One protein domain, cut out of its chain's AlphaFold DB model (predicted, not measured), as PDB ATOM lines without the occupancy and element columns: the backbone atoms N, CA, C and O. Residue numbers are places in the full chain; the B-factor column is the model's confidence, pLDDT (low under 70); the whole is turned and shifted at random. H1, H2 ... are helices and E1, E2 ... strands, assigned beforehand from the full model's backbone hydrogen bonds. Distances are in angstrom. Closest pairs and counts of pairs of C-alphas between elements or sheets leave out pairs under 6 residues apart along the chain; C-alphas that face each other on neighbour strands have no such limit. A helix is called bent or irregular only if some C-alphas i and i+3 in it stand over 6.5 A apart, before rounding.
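Overview. This is residues 9 to 109 of the 109 residues of an uncharacterized protein of Escherichia coli (UniProt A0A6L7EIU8). A long ribbon of E3 and E4, with short E5 beside the end of E4, reaches away from a helical head in which H1 is the middle: H2 runs side by side with it, H3 crosses it, and the small hairpin E1 and E2 packs near its far end. H4 sits between this head and the ribbon, packing on H1 and covering E4 and E5. The printed part has 101 residues, with four named helices and five named strands in the order H1 H2 H3 E1 E2 H4 E3 E4 E5; the sheets, ordered E3 - E4 - E5 and E1 - E2, are antiparallel and the class is mixed, helices and strands. The whole is only just loose, close to compact, with a radius of gyration of the C-alphas of 15.3 A and spans of 46 by 34 by 26 A.

Along the chain. Find C-alpha 82 at (6.714, 26.307, -16.892); there E3 begins, residues 82 to 89, 23.1 A long. E4, residues 95 to 103, comes back over 25.7 A, and E5, residues 106 to 108, ends at (2.582, 22.667, -26.488). H4 is residues 68 to 79, 17.1 A, and irregular: C-alphas 69 and 72 are 7.1 A apart. Go to C-alpha 9 at (18.981, 29.340, -36.417) for H1, residues 9 to 18, 14.4 A. H2 is residues 21 to 31, 15.4 A. H3, residues 37 to 53, 25.0 A, is only just irregular, with C-alphas 38 and 41 6.6 A apart. E1 is residues 57 to 60 and E2 residues 63 to 66.

Arrangement. Look first at E3, E4 and E5, a meander, each strand the antiparallel neighbour of the one before. N 86 and O 98 are 2.8 A apart, and N 101 and O 108 2.7 A, within hydrogen-bond range. H4 is on this sheet in two layers, a helix layer on one face, at a height over the sheet of 9.5 A; it lies over E4 and E5 and runs across the strands, at 87 degrees to E4 on the local plane. With residues 74 to 78 alone H4 touches H1, the hub, about perpendicular at 81 degrees; the closest C-alphas, of Ser 14 and Ile 74, are 6.8 A apart. H1 and H2 form a helical hairpin and touch, closest at the C-alphas of Ile 12 and Gly 24, 4.6 A, at a shallow tilt of 11 degrees, opposite ways. H1 touches H3 about perpendicular at 86 degrees, closest at the C-alphas of Glu 10 and Ala 47, 4.8 A. The hairpin E1 and E2 has N 58 and O 65 2.8 A apart, within hydrogen-bond range; the closest C-alphas of H1 and E2, of Ser 17 and Arg 65, are 6.2 A apart. H3 and H4 are apart. In H1 and H2 every O i to N i+4 pair is within hydrogen-bond range; in H3 10 of 13 are, in H4 5 of 8.

Size, cuts and confidence. The two C-alphas farthest apart are those of Asn 61 and Asp 91, 50.1 A. The printed part has no cut, and its links between named elements are tight. Mean pLDDT of the printed part is 87.5, and no printed residue is under 70.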
ATOM      1  N   GLU A   9      19.029  28.176 -35.524       93.56
ATOM      2  CA  GLU A   9      18.981  29.340 -36.417       93.56
ATOM      3  C   GLU A   9      17.546  29.708 -36.805       93.56
ATOM      4  O   GLU A   9      17.178  30.884 -36.828       93.56
ATOM      5  N   GLU A  10      16.717  28.699 -37.079       94.69
ATOM      6  CA  GLU A  10      15.298  28.886 -37.368       94.69
ATOM      7  C   GLU A  10      14.539  29.425 -36.157       94.69
ATOM      8  O   GLU A  10      13.715  30.326 -36.311       94.69
ATOM      9  N   LEU A  11      14.827  28.931 -34.951       92.56
ATOM     10  CA  LEU A  11      14.212  29.430 -33.723       92.56
ATOM     11  C   LEU A  11      14.625  30.879 -33.422       92.56
ATOM     12  O   LEU A  11      13.763  31.700 -33.111       92.56
ATOM     13  N   ILE A  12      15.905  31.225 -33.596       92.81
ATOM     14  CA  ILE A  12      16.387  32.608 -33.464       92.81
ATOM     15  C   ILE A  12      15.640  33.503 -34.459       92.81
ATOM     16  O   ILE A  12      15.045  34.500 -34.053       92.81
ATOM     17  N   PHE A  13      15.595  33.134 -35.746       93.69
ATOM     18  CA  PHE A  13      14.827  33.884 -36.748       93.69
ATOM     19  C   PHE A  13      13.362  34.049 -36.331       93.69
ATOM     20  O   PHE A  13      12.787  35.127 -36.483       93.69
ATOM     21  N   SER A  14      12.760  32.994 -35.782       92.62
ATOM     22  CA  SER A  14      11.356  32.994 -35.375       92.62
ATOM     23  C   SER A  14      11.070  34.042 -34.312       92.62
ATOM     24  O   SER A  14      10.127  34.820 -34.465       92.62
ATOM     25  N   PHE A  15      11.925  34.122 -33.292       91.94
ATOM     26  CA  PHE A  15      11.826  35.148 -32.265       91.94
ATOM     27  C   PHE A  15      11.951  36.558 -32.848       91.94
ATOM     28  O   PHE A  15      11.085  37.393 -32.593       91.94
ATOM     29  N   TYR A  16      12.929  36.811 -33.720       91.12
ATOM     30  CA  TYR A  16      13.055  38.113 -34.390       91.12
ATOM     31  C   TYR A  16      11.836  38.454 -35.260       91.12
ATOM     32  O   TYR A  16      11.370  39.593 -35.249       91.12
ATOM     33  N   SER A  17      11.293  37.478 -35.994       89.12
ATOM     34  CA  SER A  17      10.153  37.686 -36.898       89.12
ATOM     35  C   SER A  17       8.849  38.033 -36.166       89.12
ATOM     36  O   SER A  17       8.014  38.760 -36.707       89.12
ATOM     37  N   GLU A  18       8.698  37.564 -34.924       87.19
ATOM     38  CA  GLU A  18       7.543  37.838 -34.062       87.19
ATOM     39  C   GLU A  18       7.785  38.995 -33.068       87.19
ATOM     40  O   GLU A  18       6.854  39.409 -32.379       87.19
ATOM     41  N   GLY A  19       8.994  39.571 -33.038       88.69
ATOM     42  CA  GLY A  19       9.349  40.733 -32.209       88.69
ATOM     43  C   GLY A  19       9.960  40.410 -30.839       88.69
ATOM     44  O   GLY A  19      10.149  41.318 -30.032       88.69
ATOM     45  N   TYR A  20      10.302  39.150 -30.576       90.62
ATOM     46  CA  TYR A  20      10.943  38.662 -29.348       90.62
ATOM     47  C   TYR A  20      12.474  38.796 -29.412       90.62
ATOM     48  O   TYR A  20      13.223  37.818 -29.371       90.62
ATOM     49  N   PHE A  21      12.964  40.024 -29.591       91.06
ATOM     50  CA  PHE A  21      14.379  40.276 -29.891       91.06
ATOM     51  C   PHE A  21      15.337  39.831 -28.780       91.06
ATOM     52  O   PHE A  21      16.407  39.311 -29.082       91.06
ATOM     53  N   GLU A  22      14.963  39.991 -27.510       91.12
ATOM     54  CA  GLU A  22      15.816  39.628 -26.369       91.12
ATOM     55  C   GLU A  22      16.025  38.111 -26.265       91.12
ATOM     56  O   GLU A  22      17.139  37.651 -26.013       91.12
ATOM     57  N   GLN A  23      14.979  37.320 -26.518       90.19
ATOM     58  CA  GLN A  23      15.039  35.857 -26.534       90.19
ATOM     59  C   GLN A  23      15.839  35.357 -27.737       90.19
ATOM     60  O   GLN A  23      16.671  34.458 -27.602       90.19
ATOM     61  N   GLY A  24      15.638  35.986 -28.899       91.69
ATOM     62  CA  GLY A  24      16.460  35.746 -30.080       91.69
ATOM     63  C   GLY A  24      17.942  36.028 -29.815       91.69
ATOM     64  O   GLY A  24      18.783  35.186 -30.128       91.69
ATOM     65  N   MET A  25      18.261  37.168 -29.195       91.88
ATOM     66  CA  MET A  25      19.639  37.544 -28.872       91.88
ATOM     67  C   MET A  25      20.255  36.604 -27.835       91.88
ATOM     68  O   MET A  25      21.362  36.118 -28.038       91.88
ATOM     69  N   SER A  26      19.511  36.254 -26.784       91.56
ATOM     70  CA  SER A  26      19.972  35.321 -25.748       91.56
ATOM     71  C   SER A  26      20.328  33.947 -26.332       91.56
ATOM     72  O   SER A  26      21.347  33.358 -25.975       91.56
ATOM     73  N   LEU A  27      19.527  33.431 -27.276       91.31
ATOM     74  CA  LEU A  27      19.860  32.198 -27.996       91.31
ATOM     75  C   LEU A  27      21.075  32.369 -28.912       91.31
ATOM     76  O   LEU A  27      21.923  31.478 -28.967       91.31
ATOM     77  N   LYS A  28      21.180  33.497 -29.619       93.62
ATOM     78  CA  LYS A  28      22.353  33.797 -30.446       93.62
ATOM     79  C   LYS A  28      23.628  33.812 -29.607       93.62
ATOM     80  O   LYS A  28      24.593  33.171 -29.994       93.62
ATOM     81  N   GLU A  29      23.626  34.472 -28.455       92.75
ATOM     82  CA  GLU A  29      24.777  34.529 -27.548       92.75
ATOM     83  C   GLU A  29      25.129  33.154 -26.965       92.75
ATOM     84  O   GLU A  29      26.306  32.825 -26.839       92.75
ATOM     85  N   ALA A  30      24.130  32.320 -26.661       93.12
ATOM     86  CA  ALA A  30      24.354  30.988 -26.102       93.12
ATOM     87  C   ALA A  30      24.936  29.983 -27.113       93.12
ATOM     88  O   ALA A  30      25.791  29.176 -26.749       93.12
ATOM     89  N   TYR A  31      24.466  30.005 -28.364       91.25
ATOM     90  CA  TYR A  31      24.822  28.996 -29.375       91.25
ATOM     91  C   TYR A  31      25.817  29.496 -30.430       91.25
ATOM     92  O   TYR A  31      26.547  28.693 -31.009       91.25
ATOM     93  N   TYR A  32      25.877  30.806 -30.669       91.75
ATOM     94  CA  TYR A  32      26.735  31.444 -31.670       91.75
ATOM     95  C   TYR A  32      27.405  32.721 -31.123       91.75
ATOM     96  O   TYR A  32      27.275  33.785 -31.736       91.75
ATOM     97  N   PRO A  33      28.148  32.655 -29.999       92.38
ATOM     98  CA  PRO A  33      28.739  33.838 -29.362       92.38
ATOM     99  C   PRO A  33      29.692  34.619 -30.281       92.38
ATOM    100  O   PRO A  33      29.788  35.836 -30.185       92.38
ATOM    101  N   GLU A  34      30.352  33.926 -31.212       91.88
ATOM    102  CA  GLU A  34      31.308  34.503 -32.170       91.88
ATOM    103  C   GLU A  34      30.640  35.157 -33.394       91.88
ATOM    104  O   GLU A  34      31.311  35.714 -34.266       91.88
ATOM    105  N   VAL A  35      29.315  35.035 -33.533       88.94
ATOM    106  CA  VAL A  35      28.584  35.659 -34.639       88.94
ATOM    107  C   VAL A  35      28.278  37.103 -34.260       88.94
ATOM    108  O   VAL A  35      27.426  37.375 -33.416       88.94
ATOM    109  N   GLU A  36      28.975  38.028 -34.915       87.62
ATOM    110  CA  GLU A  36      28.683  39.462 -34.850       87.62
ATOM    111  C   GLU A  36      27.273  39.768 -35.380       87.62
ATOM    112  O   GLU A  36      26.751  39.074 -36.262       87.62
ATOM    113  N   ASP A  37      26.655  40.826 -34.858       81.81
ATOM    114  CA  ASP A  37      25.274  41.194 -35.186       81.81
ATOM    115  C   ASP A  37      25.112  41.527 -36.676       81.81
ATOM    116  O   ASP A  37      24.096  41.213 -37.293       81.81
ATOM    117  N   GLU A  38      26.151  42.064 -37.306       82.38
ATOM    118  CA  GLU A  38      26.212  42.357 -38.737       82.38
ATOM    119  C   GLU A  38      26.105  41.089 -39.597       82.38
ATOM    120  O   GLU A  38      25.665  41.138 -40.749       82.38
ATOM    121  N   ARG A  39      26.477  39.929 -39.043       84.62
ATOM    122  CA  ARG A  39      26.418  38.630 -39.724       84.62
ATOM    123  C   ARG A  39      25.085  37.908 -39.523       84.62
ATOM    124  O   ARG A  39      24.826  36.936 -40.238       84.62
ATOM    125  N   LEU A  40      24.208  38.401 -38.639       85.88
ATOM    126  CA  LEU A  40      22.864  37.841 -38.434       85.88
ATOM    127  C   LEU A  40      22.018  37.864 -39.705       85.88
ATOM    128  O   LEU A  40      21.224  36.951 -39.917       85.88
ATOM    129  N   GLY A  41      22.209  38.858 -40.578       89.44
ATOM    130  CA  GLY A  41      21.459  38.961 -41.832       89.44
ATOM    131  C   GLY A  41      21.558  37.691 -42.683       89.44
ATOM    132  O   GLY A  41      20.543  37.171 -43.142       89.44
ATOM    133  N   PHE A  42      22.761  37.124 -42.813       90.00
ATOM    134  CA  PHE A  42      22.972  35.890 -43.575       90.00
ATOM    135  C   PHE A  42      22.335  34.666 -42.900       90.00
ATOM    136  O   PHE A  42      21.723  33.833 -43.570       90.00
ATOM    137  N   LEU A  43      22.420  34.577 -41.567       91.31
ATOM    138  CA  LEU A  43      21.761  33.525 -40.786       91.31
ATOM    139  C   LEU A  43      20.238  33.584 -40.967       91.31
ATOM    140  O   LEU A  43      19.602  32.561 -41.211       91.31
ATOM    141  N   PHE A  44      19.661  34.786 -40.934       93.81
ATOM    142  CA  PHE A  44      18.235  35.001 -41.162       93.81
ATOM    143  C   PHE A  44      17.804  34.679 -42.585       93.81
ATOM    144  O   PHE A  44      16.727  34.119 -42.767       93.81
ATOM    145  N   GLU A  45      18.623  34.963 -43.596       93.31
ATOM    146  CA  GLU A  45      18.323  34.552 -44.970       93.31
ATOM    147  C   GLU A  45      18.251  33.027 -45.111       93.31
ATOM    148  O   GLU A  45      17.328  32.513 -45.750       93.31
ATOM    149  N   ILE A  46      19.189  32.298 -44.498       93.12
ATOM    150  CA  ILE A  46      19.200  30.829 -44.510       93.12
ATOM    151  C   ILE A  46      17.985  30.278 -43.760       93.12
ATOM    152  O   ILE A  46      17.234  29.473 -44.319       93.12
ATOM    153  N   ALA A  47      17.758  30.740 -42.529       95.25
ATOM    154  CA  ALA A  47      16.636  30.317 -41.698       95.25
ATOM    155  C   ALA A  47      15.288  30.598 -42.377       95.25
ATOM    156  O   ALA A  47      14.434  29.718 -42.458       95.25
ATOM    157  N   CYS A  48      15.118  31.790 -42.954       95.38
ATOM    158  CA  CYS A  48      13.914  32.170 -43.687       95.38
ATOM    159  C   CYS A  48      13.649  31.235 -44.875       95.38
ATOM    160  O   CYS A  48      12.535  30.736 -45.032       95.38
ATOM    161  N   ARG A  49      14.671  30.936 -45.693       95.44
ATOM    162  CA  ARG A  49      14.535  29.991 -46.818       95.44
ATOM    163  C   ARG A  49      14.162  28.588 -46.344       95.44
ATOM    164  O   ARG A  49      13.306  27.958 -46.962       95.44
ATOM    165  N   SER A  50      14.770  28.118 -45.256       96.06
ATOM    166  CA  SER A  50      14.464  26.811 -44.665       96.06
ATOM    167  C   SER A  50      13.012  26.734 -44.182       96.06
ATOM    168  O   SER A  50      12.268  25.827 -44.552       96.06
ATOM    169  N   LEU A  51      12.554  27.749 -43.450       95.06
ATOM    170  CA  LEU A  51      11.187  27.832 -42.940       95.06
ATOM    171  C   LEU A  51      10.137  28.002 -44.057       95.06
ATOM    172  O   LEU A  51       9.040  27.445 -43.978       95.06
ATOM    173  N   LEU A  52      10.468  28.718 -45.135       95.06
ATOM    174  CA  LEU A  52       9.636  28.767 -46.343       95.06
ATOM    175  C   LEU A  52       9.523  27.390 -47.005       95.06
ATOM    176  O   LEU A  52       8.423  26.994 -47.384       95.06
ATOM    177  N   ALA A  53      10.626  26.642 -47.107       94.75
ATOM    178  CA  ALA A  53      10.623  25.287 -47.660       94.75
ATOM    179  C   ALA A  53       9.814  24.305 -46.795       94.75
ATOM    180  O   ALA A  53       9.135  23.432 -47.332       94.75
ATOM    181  N   LYS A  54       9.818  24.491 -45.469       94.06
ATOM    182  CA  LYS A  54       8.946  23.772 -44.523       94.06
ATOM    183  C   LYS A  54       7.476  24.193 -44.609       94.06
ATOM    184  O   LYS A  54       6.622  23.558 -43.999       94.06
ATOM    185  N   GLY A  55       7.166  25.260 -45.345       93.50
ATOM    186  CA  GLY A  55       5.807  25.755 -45.526       93.50
ATOM    187  C   GLY A  55       5.219  26.430 -44.288       93.50
ATOM    188  O   GLY A  55       3.996  26.540 -44.210       93.50
ATOM    189  N   VAL A  56       6.046  26.887 -43.341       93.38
ATOM    190  CA  VAL A  56       5.572  27.462 -42.065       93.38
ATOM    191  C   VAL A  56       5.491  28.986 -42.070       93.38
ATOM    192  O   VAL A  56       4.754  29.573 -41.276       93.38
ATOM    193  N   LEU A  57       6.198  29.630 -43.002       93.94
ATOM    194  CA  LEU A  57       6.122  31.071 -43.232       93.94
ATOM    195  C   LEU A  57       5.212  31.414 -44.415       93.94
ATOM    196  O   LEU A  57       5.052  30.643 -45.363       93.94
ATOM    197  N   GLU A  58       4.678  32.629 -44.379       93.06
ATOM    198  CA  GLU A  58       4.034  33.314 -45.491       93.06
ATOM    199  C   GLU A  58       4.657  34.701 -45.703       93.06
ATOM    200  O   GLU A  58       5.143  35.343 -44.769       93.06
ATOM    201  N   PHE A  59       4.648  35.179 -46.949       90.50
ATOM    202  CA  PHE A  59       5.046  36.549 -47.259       90.50
ATOM    203  C   PHE A  59       3.821  37.464 -47.230       90.50
ATOM    204  O   PHE A  59       2.942  37.369 -48.089       90.50
ATOM    205  N   ARG A  60       3.764  38.373 -46.255       86.88
ATOM    206  CA  ARG A  60       2.645  39.301 -46.063       86.88
ATOM    207  C   ARG A  60       3.150  40.656 -45.583       86.88
ATOM    208  O   ARG A  60       4.059  40.740 -44.768       86.88
ATOM    209  N   ASN A  61       2.559  41.745 -46.080       86.25
ATOM    210  CA  ASN A  61       2.935  43.117 -45.705       86.25
ATOM    211  C   ASN A  61       4.441  43.415 -45.872       86.25
ATOM    212  O   ASN A  61       5.036  44.108 -45.051       86.25
ATOM    213  N   ARG A  62       5.051  42.896 -46.950       86.81
ATOM    214  CA  ARG A  62       6.492  43.019 -47.258       86.81
ATOM    215  C   ARG A  62       7.431  42.365 -46.234       86.81
ATOM    216  O   ARG A  62       8.605  42.715 -46.181       86.81
ATOM    217  N   GLN A  63       6.930  41.430 -45.435       86.38
ATOM    218  CA  GLN A  63       7.697  40.711 -44.423       86.38
ATOM    219  C   GLN A  63       7.368  39.217 -44.478       86.38
ATOM    220  O   GLN A  63       6.260  38.831 -44.855       86.38
ATOM    221  N   TYR A  64       8.327  38.381 -44.092       89.75
ATOM    222  CA  TYR A  64       8.073  36.965 -43.841       89.75
ATOM    223  C   TYR A  64       7.567  36.802 -42.412       89.75
ATOM    224  O   TYR A  64       8.180  37.328 -41.484       89.75
ATOM    225  N   ARG A  65       6.432  36.121 -42.246       88.00
ATOM    226  CA  ARG A  65       5.778  35.895 -40.951       88.00
ATOM    227  C   ARG A  65       5.296  34.462 -40.843       88.00
ATOM    228  O   ARG A  65       5.046  33.828 -41.865       88.00
ATOM    229  N   TYR A  66       5.137  33.968 -39.621       90.56
ATOM    230  CA  TYR A  66       4.522  32.666 -39.408       90.56
ATOM    231  C   TYR A  66       3.068  32.657 -39.865       90.56
ATOM    232  O   TYR A  66       2.315  33.606 -39.621       90.56
ATOM    233  N   LYS A  67       2.662  31.555 -40.500       91.25
ATOM    234  CA  LYS A  67       1.241  31.295 -40.722       91.25
ATOM    235  C   LYS A  67       0.530  31.165 -39.374       91.25
ATOM    236  O   LYS A  67       1.133  30.775 -38.368       91.25
ATOM    237  N   ALA A  68      -0.755  31.507 -39.346       87.69
ATOM    238  CA  ALA A  68      -1.530  31.595 -38.109       87.69
ATOM    239  C   ALA A  68      -1.507  30.287 -37.298       87.69
ATOM    240  O   ALA A  68      -1.416  30.321 -36.071       87.69
ATOM    241  N   GLU A  69      -1.520  29.146 -37.984       86.94
ATOM    242  CA  GLU A  69      -1.465  27.806 -37.407       86.94
ATOM    243  C   GLU A  69      -0.122  27.442 -36.764       86.94
ATOM    244  O   GLU A  69      -0.070  26.456 -36.048       86.94
ATOM    245  N   TYR A  70       0.952  28.208 -36.966       87.56
ATOM    246  CA  TYR A  70       2.259  27.936 -36.350       87.56
ATOM    247  C   TYR A  70       2.667  28.981 -35.311       87.56
ATOM    248  O   TYR A  70       3.571  28.756 -34.508       87.56
ATOM    249  N   ARG A  71       1.983  30.127 -35.286       84.25
ATOM    250  CA  ARG A  71       2.325  31.260 -34.421       84.25
ATOM    251  C   ARG A  71       2.315  30.909 -32.931       84.25
ATOM    252  O   ARG A  71       3.144  31.400 -32.170       84.25
ATOM    253  N   HIS A  72       1.399  30.033 -32.529       80.69
ATOM    254  CA  HIS A  72       1.261  29.602 -31.143       80.69
ATOM    255  C   HIS A  72       2.484  28.831 -30.628       80.69
ATOM    256  O   HIS A  72       2.789  28.936 -29.446       80.69
ATOM    257  N   PHE A  73       3.222  28.117 -31.489       81.69
ATOM    258  CA  PHE A  73       4.449  27.424 -31.080       81.69
ATOM    259  C   PHE A  73       5.523  28.420 -30.650       81.69
ATOM    260  O   PHE A  73       6.126  28.259 -29.594       81.69
ATOM    261  N   ILE A  74       5.723  29.488 -31.424       85.31
ATOM    262  CA  ILE A  74       6.729  30.511 -31.108       85.31
ATOM    263  C   ILE A  74       6.340  31.284 -29.845       85.31
ATOM    264  O   ILE A  74       7.181  31.520 -28.982       85.31
ATOM    265  N   GLN A  75       5.052  31.606 -29.693       82.69
ATOM    266  CA  GLN A  75       4.529  32.204 -28.461       82.69
ATOM    267  C   GLN A  75       4.732  31.286 -27.255       82.69
ATOM    268  O   GLN A  75       5.126  31.751 -26.192       82.69
ATOM    269  N   ALA A  76       4.513  29.980 -27.419       82.81
ATOM    270  CA  ALA A  76       4.719  29.022 -26.346       82.81
ATOM    271  C   ALA A  76       6.181  28.887 -25.938       82.81
ATOM    272  O   ALA A  76       6.463  28.782 -24.750       82.81
ATOM    273  N   MET A  77       7.103  28.961 -26.894       81.06
ATOM    274  CA  MET A  77       8.535  28.993 -26.610       81.06
ATOM    275  C   MET A  77       8.970  30.275 -25.887       81.06
ATOM    276  O   MET A  77       9.944  30.237 -25.139       81.06
ATOM    277  N   ASN A  78       8.263  31.393 -26.088       83.50
ATOM    278  CA  ASN A  78       8.562  32.669 -25.436       83.50
ATOM    279  C   ASN A  78       7.951  32.790 -24.029       83.50
ATOM    280  O   ASN A  78       8.638  33.161 -23.083       83.50
ATOM    281  N   ASP A  79       6.658  32.474 -23.901       82.81
ATOM    282  CA  ASP A  79       5.819  32.795 -22.735       82.81
ATOM    283  C   ASP A  79       5.428  31.554 -21.912       82.81
ATOM    284  O   ASP A  79       4.432  31.561 -21.175       82.81
ATOM    285  N   ALA A  80       6.169  30.449 -22.035       79.94
ATOM    286  CA  ALA A  80       5.946  29.281 -21.191       79.94
ATOM    287  C   ALA A  80       6.121  29.660 -19.715       79.94
ATOM    288  O   ALA A  80       7.219  29.967 -19.259       79.94
ATOM    289  N   SER A  81       5.039  29.563 -18.943       81.62
ATOM    290  CA  SER A  81       5.087  29.730 -17.489       81.62
ATOM    291  C   SER A  81       5.989  28.678 -16.840       81.62
ATOM    292  O   SER A  81       6.724  28.979 -15.906       81.62
ATOM    293  N   HIS A  82       5.923  27.443 -17.342       80.94
ATOM    294  CA  HIS A  82       6.714  26.307 -16.892       80.94
ATOM    295  C   HIS A  82       6.945  25.364 -18.074       80.94
ATOM    296  O   HIS A  82       6.060  25.181 -18.917       80.94
ATOM    297  N   THR A  83       8.123  24.741 -18.109       83.00
ATOM    298  CA  THR A  83       8.483  23.723 -19.102       83.00
ATOM    299  C   THR A  83       8.778  22.408 -18.391       83.00
ATOM    300  O   THR A  83       9.606  22.374 -17.481       83.00
ATOM    301  N   ILE A  84       8.111  21.326 -18.795       84.12
ATOM    302  CA  ILE A  84       8.387  19.969 -18.312       84.12
ATOM    303  C   ILE A  84       9.194  19.252 -19.384       84.12
ATOM    304  O   ILE A  84       8.684  18.991 -20.468       84.12
ATOM    305  N   LYS A  85      10.443  18.906 -19.077       86.06
ATOM    306  CA  LYS A  85      11.271  18.081 -19.956       86.06
ATOM    307  C   LYS A  85      11.124  16.620 -19.541       86.06
ATOM    308  O   LYS A  85      11.455  16.260 -18.415       86.06
ATOM    309  N   ALA A  86      10.616  15.792 -20.445       86.00
ATOM    310  CA  ALA A  86      10.627  14.344 -20.311       86.00
ATOM    311  C   ALA A  86      11.734  13.787 -21.207       86.00
ATOM    312  O   ALA A  86      11.909  14.241 -22.340       86.00
ATOM    313  N   SER A  87      12.488  12.809 -20.722       87.62
ATOM    314  CA  SER A  87      13.430  12.080 -21.561       87.62
ATOM    315  C   SER A  87      13.403  10.588 -21.272       87.62
ATOM    316  O   SER A  87      13.057  10.143 -20.175       87.62
ATOM    317  N   LYS A  88      13.709   9.814 -22.311       89.94
ATOM    318  CA  LYS A  88      13.871   8.368 -22.261       89.94
ATOM    319  C   LYS A  88      15.225   8.025 -22.867       89.94
ATOM    320  O   LYS A  88      15.520   8.443 -23.982       89.94
ATOM    321  N   PHE A  89      15.987   7.210 -22.148       86.94
ATOM    322  CA  PHE A  89      17.220   6.608 -22.641       86.94
ATOM    323  C   PHE A  89      16.903   5.246 -23.267       86.94
ATOM    324  O   PHE A  89      16.172   4.439 -22.680       86.94
ATOM    325  N   GLY A  90      17.373   5.032 -24.494       83.06
ATOM    326  CA  GLY A  90      17.332   3.743 -25.182       83.06
ATOM    327  C   GLY A  90      18.509   2.840 -24.803       83.06
ATOM    328  O   GLY A  90      19.441   3.264 -24.128       83.06
ATOM    329  N   ASP A  91      18.484   1.594 -25.283       79.25
ATOM    330  CA  ASP A  91      19.530   0.593 -25.003       79.25
ATOM    331  C   ASP A  91      20.901   0.952 -25.615       79.25
ATOM    332  O   ASP A  91      21.928   0.413 -25.209       79.25
ATOM    333  N   THR A  92      20.925   1.861 -26.592       79.00
ATOM    334  CA  THR A  92      22.116   2.332 -27.320       79.00
ATOM    335  C   THR A  92      22.637   3.690 -26.841       79.00
ATOM    336  O   THR A  92      23.345   4.360 -27.589       79.00
ATOM    337  N   ASP A  93      22.296   4.110 -25.618       75.88
ATOM    338  CA  ASP A  93      22.649   5.431 -25.056       75.88
ATOM    339  C   ASP A  93      22.034   6.626 -25.822       75.88
ATOM    340  O   ASP A  93      22.401   7.784 -25.623       75.88
ATOM    341  N   GLU A  94      21.048   6.367 -26.686       75.81
ATOM    342  CA  GLU A  94      20.275   7.413 -27.351       75.81
ATOM    343  C   GLU A  94      19.262   8.029 -26.373       75.81
ATOM    344  O   GLU A  94      18.364   7.344 -25.871       75.81
ATOM    345  N   GLU A  95      19.384   9.334 -26.115       80.81
ATOM    346  CA  GLU A  95      18.387  10.107 -25.372       80.81
ATOM    347  C   GLU A  95      17.350  10.690 -26.338       80.81
ATOM    348  O   GLU A  95      17.654  11.547 -27.170       80.81
ATOM    349  N   VAL A  96      16.092  10.274 -26.189       79.81
ATOM    350  CA  VAL A  96      14.955  10.962 -26.807       79.81
ATOM    351  C   VAL A  96      14.318  11.844 -25.748       79.81
ATOM    352  O   VAL A  96      13.823  11.345 -24.736       79.81
ATOM    353  N   SER A  97      14.316  13.156 -25.981       82.25
ATOM    354  CA  SER A  97      13.697  14.125 -25.080       82.25
ATOM    355  C   SER A  97      12.572  14.901 -25.759       82.25
ATOM    356  O   SER A  97      12.666  15.281 -26.924       82.25
ATOM    357  N   THR A  98      11.506  15.146 -25.003       82.88
ATOM    358  CA  THR A  98      10.372  15.989 -25.379       82.88
ATOM    359  C   THR A  98      10.160  17.030 -24.288       82.88
ATOM    360  O   THR A  98      10.155  16.700 -23.100       82.88
ATOM    361  N   SER A  99       9.975  18.283 -24.688       81.00
ATOM    362  CA  SER A  99       9.694  19.390 -23.775       81.00
ATOM    363  C   SER A  99       8.244  19.819 -23.933       81.00
ATOM    364  O   SER A  99       7.799  20.079 -25.039       81.00
ATOM    365  N   PHE A 100       7.518  19.912 -22.824       82.31
ATOM    366  CA  PHE A 100       6.140  20.383 -22.783       82.31
ATOM    367  C   PHE A 100       6.102  21.789 -22.187       82.31
ATOM    368  O   PHE A 100       6.444  21.986 -21.020       82.31
ATOM    369  N   HIS A 101       5.662  22.759 -22.977       84.19
ATOM    370  CA  HIS A 101       5.614  24.178 -22.653       84.19
ATOM    371  C   HIS A 101       4.188  24.582 -22.259       84.19
ATOM    372  O   HIS A 101       3.270  24.527 -23.079       84.19
ATOM    373  N   THR A 102       3.984  24.979 -20.998       83.31
ATOM    374  CA  THR A 102       2.664  25.393 -20.485       83.31
ATOM    375  C   THR A 102       2.506  26.909 -20.536       83.31
ATOM    376  O   THR A 102       3.214  27.639 -19.841       83.31
ATOM    377  N   THR A 103       1.525  27.380 -21.298       84.00
ATOM    378  CA  THR A 103       1.195  28.802 -21.497       84.00
ATOM    379  C   THR A 103      -0.235  29.099 -21.039       84.00
ATOM    380  O   THR A 103      -1.012  28.178 -20.779       84.00
ATOM    381  N   GLN A 104      -0.642  30.374 -21.024       80.00
ATOM    382  CA  GLN A 104      -2.056  30.733 -20.825       80.00
ATOM    383  C   GLN A 104      -2.980  30.195 -21.933       80.00
ATOM    384  O   GLN A 104      -4.166  29.988 -21.695       80.00
ATOM    385  N   ALA A 105      -2.445  29.956 -23.134       77.44
ATOM    386  CA  ALA A 105      -3.197  29.468 -24.286       77.44
ATOM    387  C   ALA A 105      -3.280  27.931 -24.363       77.44
ATOM    388  O   ALA A 105      -3.977  27.411 -25.231       77.44
ATOM    389  N   GLY A 106      -2.576  27.200 -23.491       81.62
ATOM    390  CA  GLY A 106      -2.539  25.735 -23.488       81.62
ATOM    391  C   GLY A 106      -1.132  25.153 -23.346       81.62
ATOM    392  O   GLY A 106      -0.173  25.868 -23.039       81.62
ATOM    393  N   VAL A 107      -1.030  23.839 -23.559       80.38
ATOM    394  CA  VAL A 107       0.217  23.061 -23.483       80.38
ATOM    395  C   VAL A 107       0.674  22.680 -24.890       80.38
ATOM    396  O   VAL A 107      -0.116  22.138 -25.662       80.38
ATOM    397  N   TYR A 108       1.946  22.933 -25.192       80.12
ATOM    398  CA  TYR A 108       2.582  22.667 -26.488       80.12
ATOM    399  C   TYR A 108       3.797  21.754 -26.302       80.12
ATOM    400  O   TYR A 108       4.439  21.824 -25.255       80.12
ATOM    401  N   ALA A 109       4.091  20.890 -27.275       70.50
ATOM    402  CA  ALA A 109       5.172  19.899 -27.226       70.50
ATOM    403  C   ALA A 109       5.964  19.867 -28.534       70.50
ATOM    404  O   ALA A 109       5.334  20.159 -29.579       70.50
TER     405      ALA A 109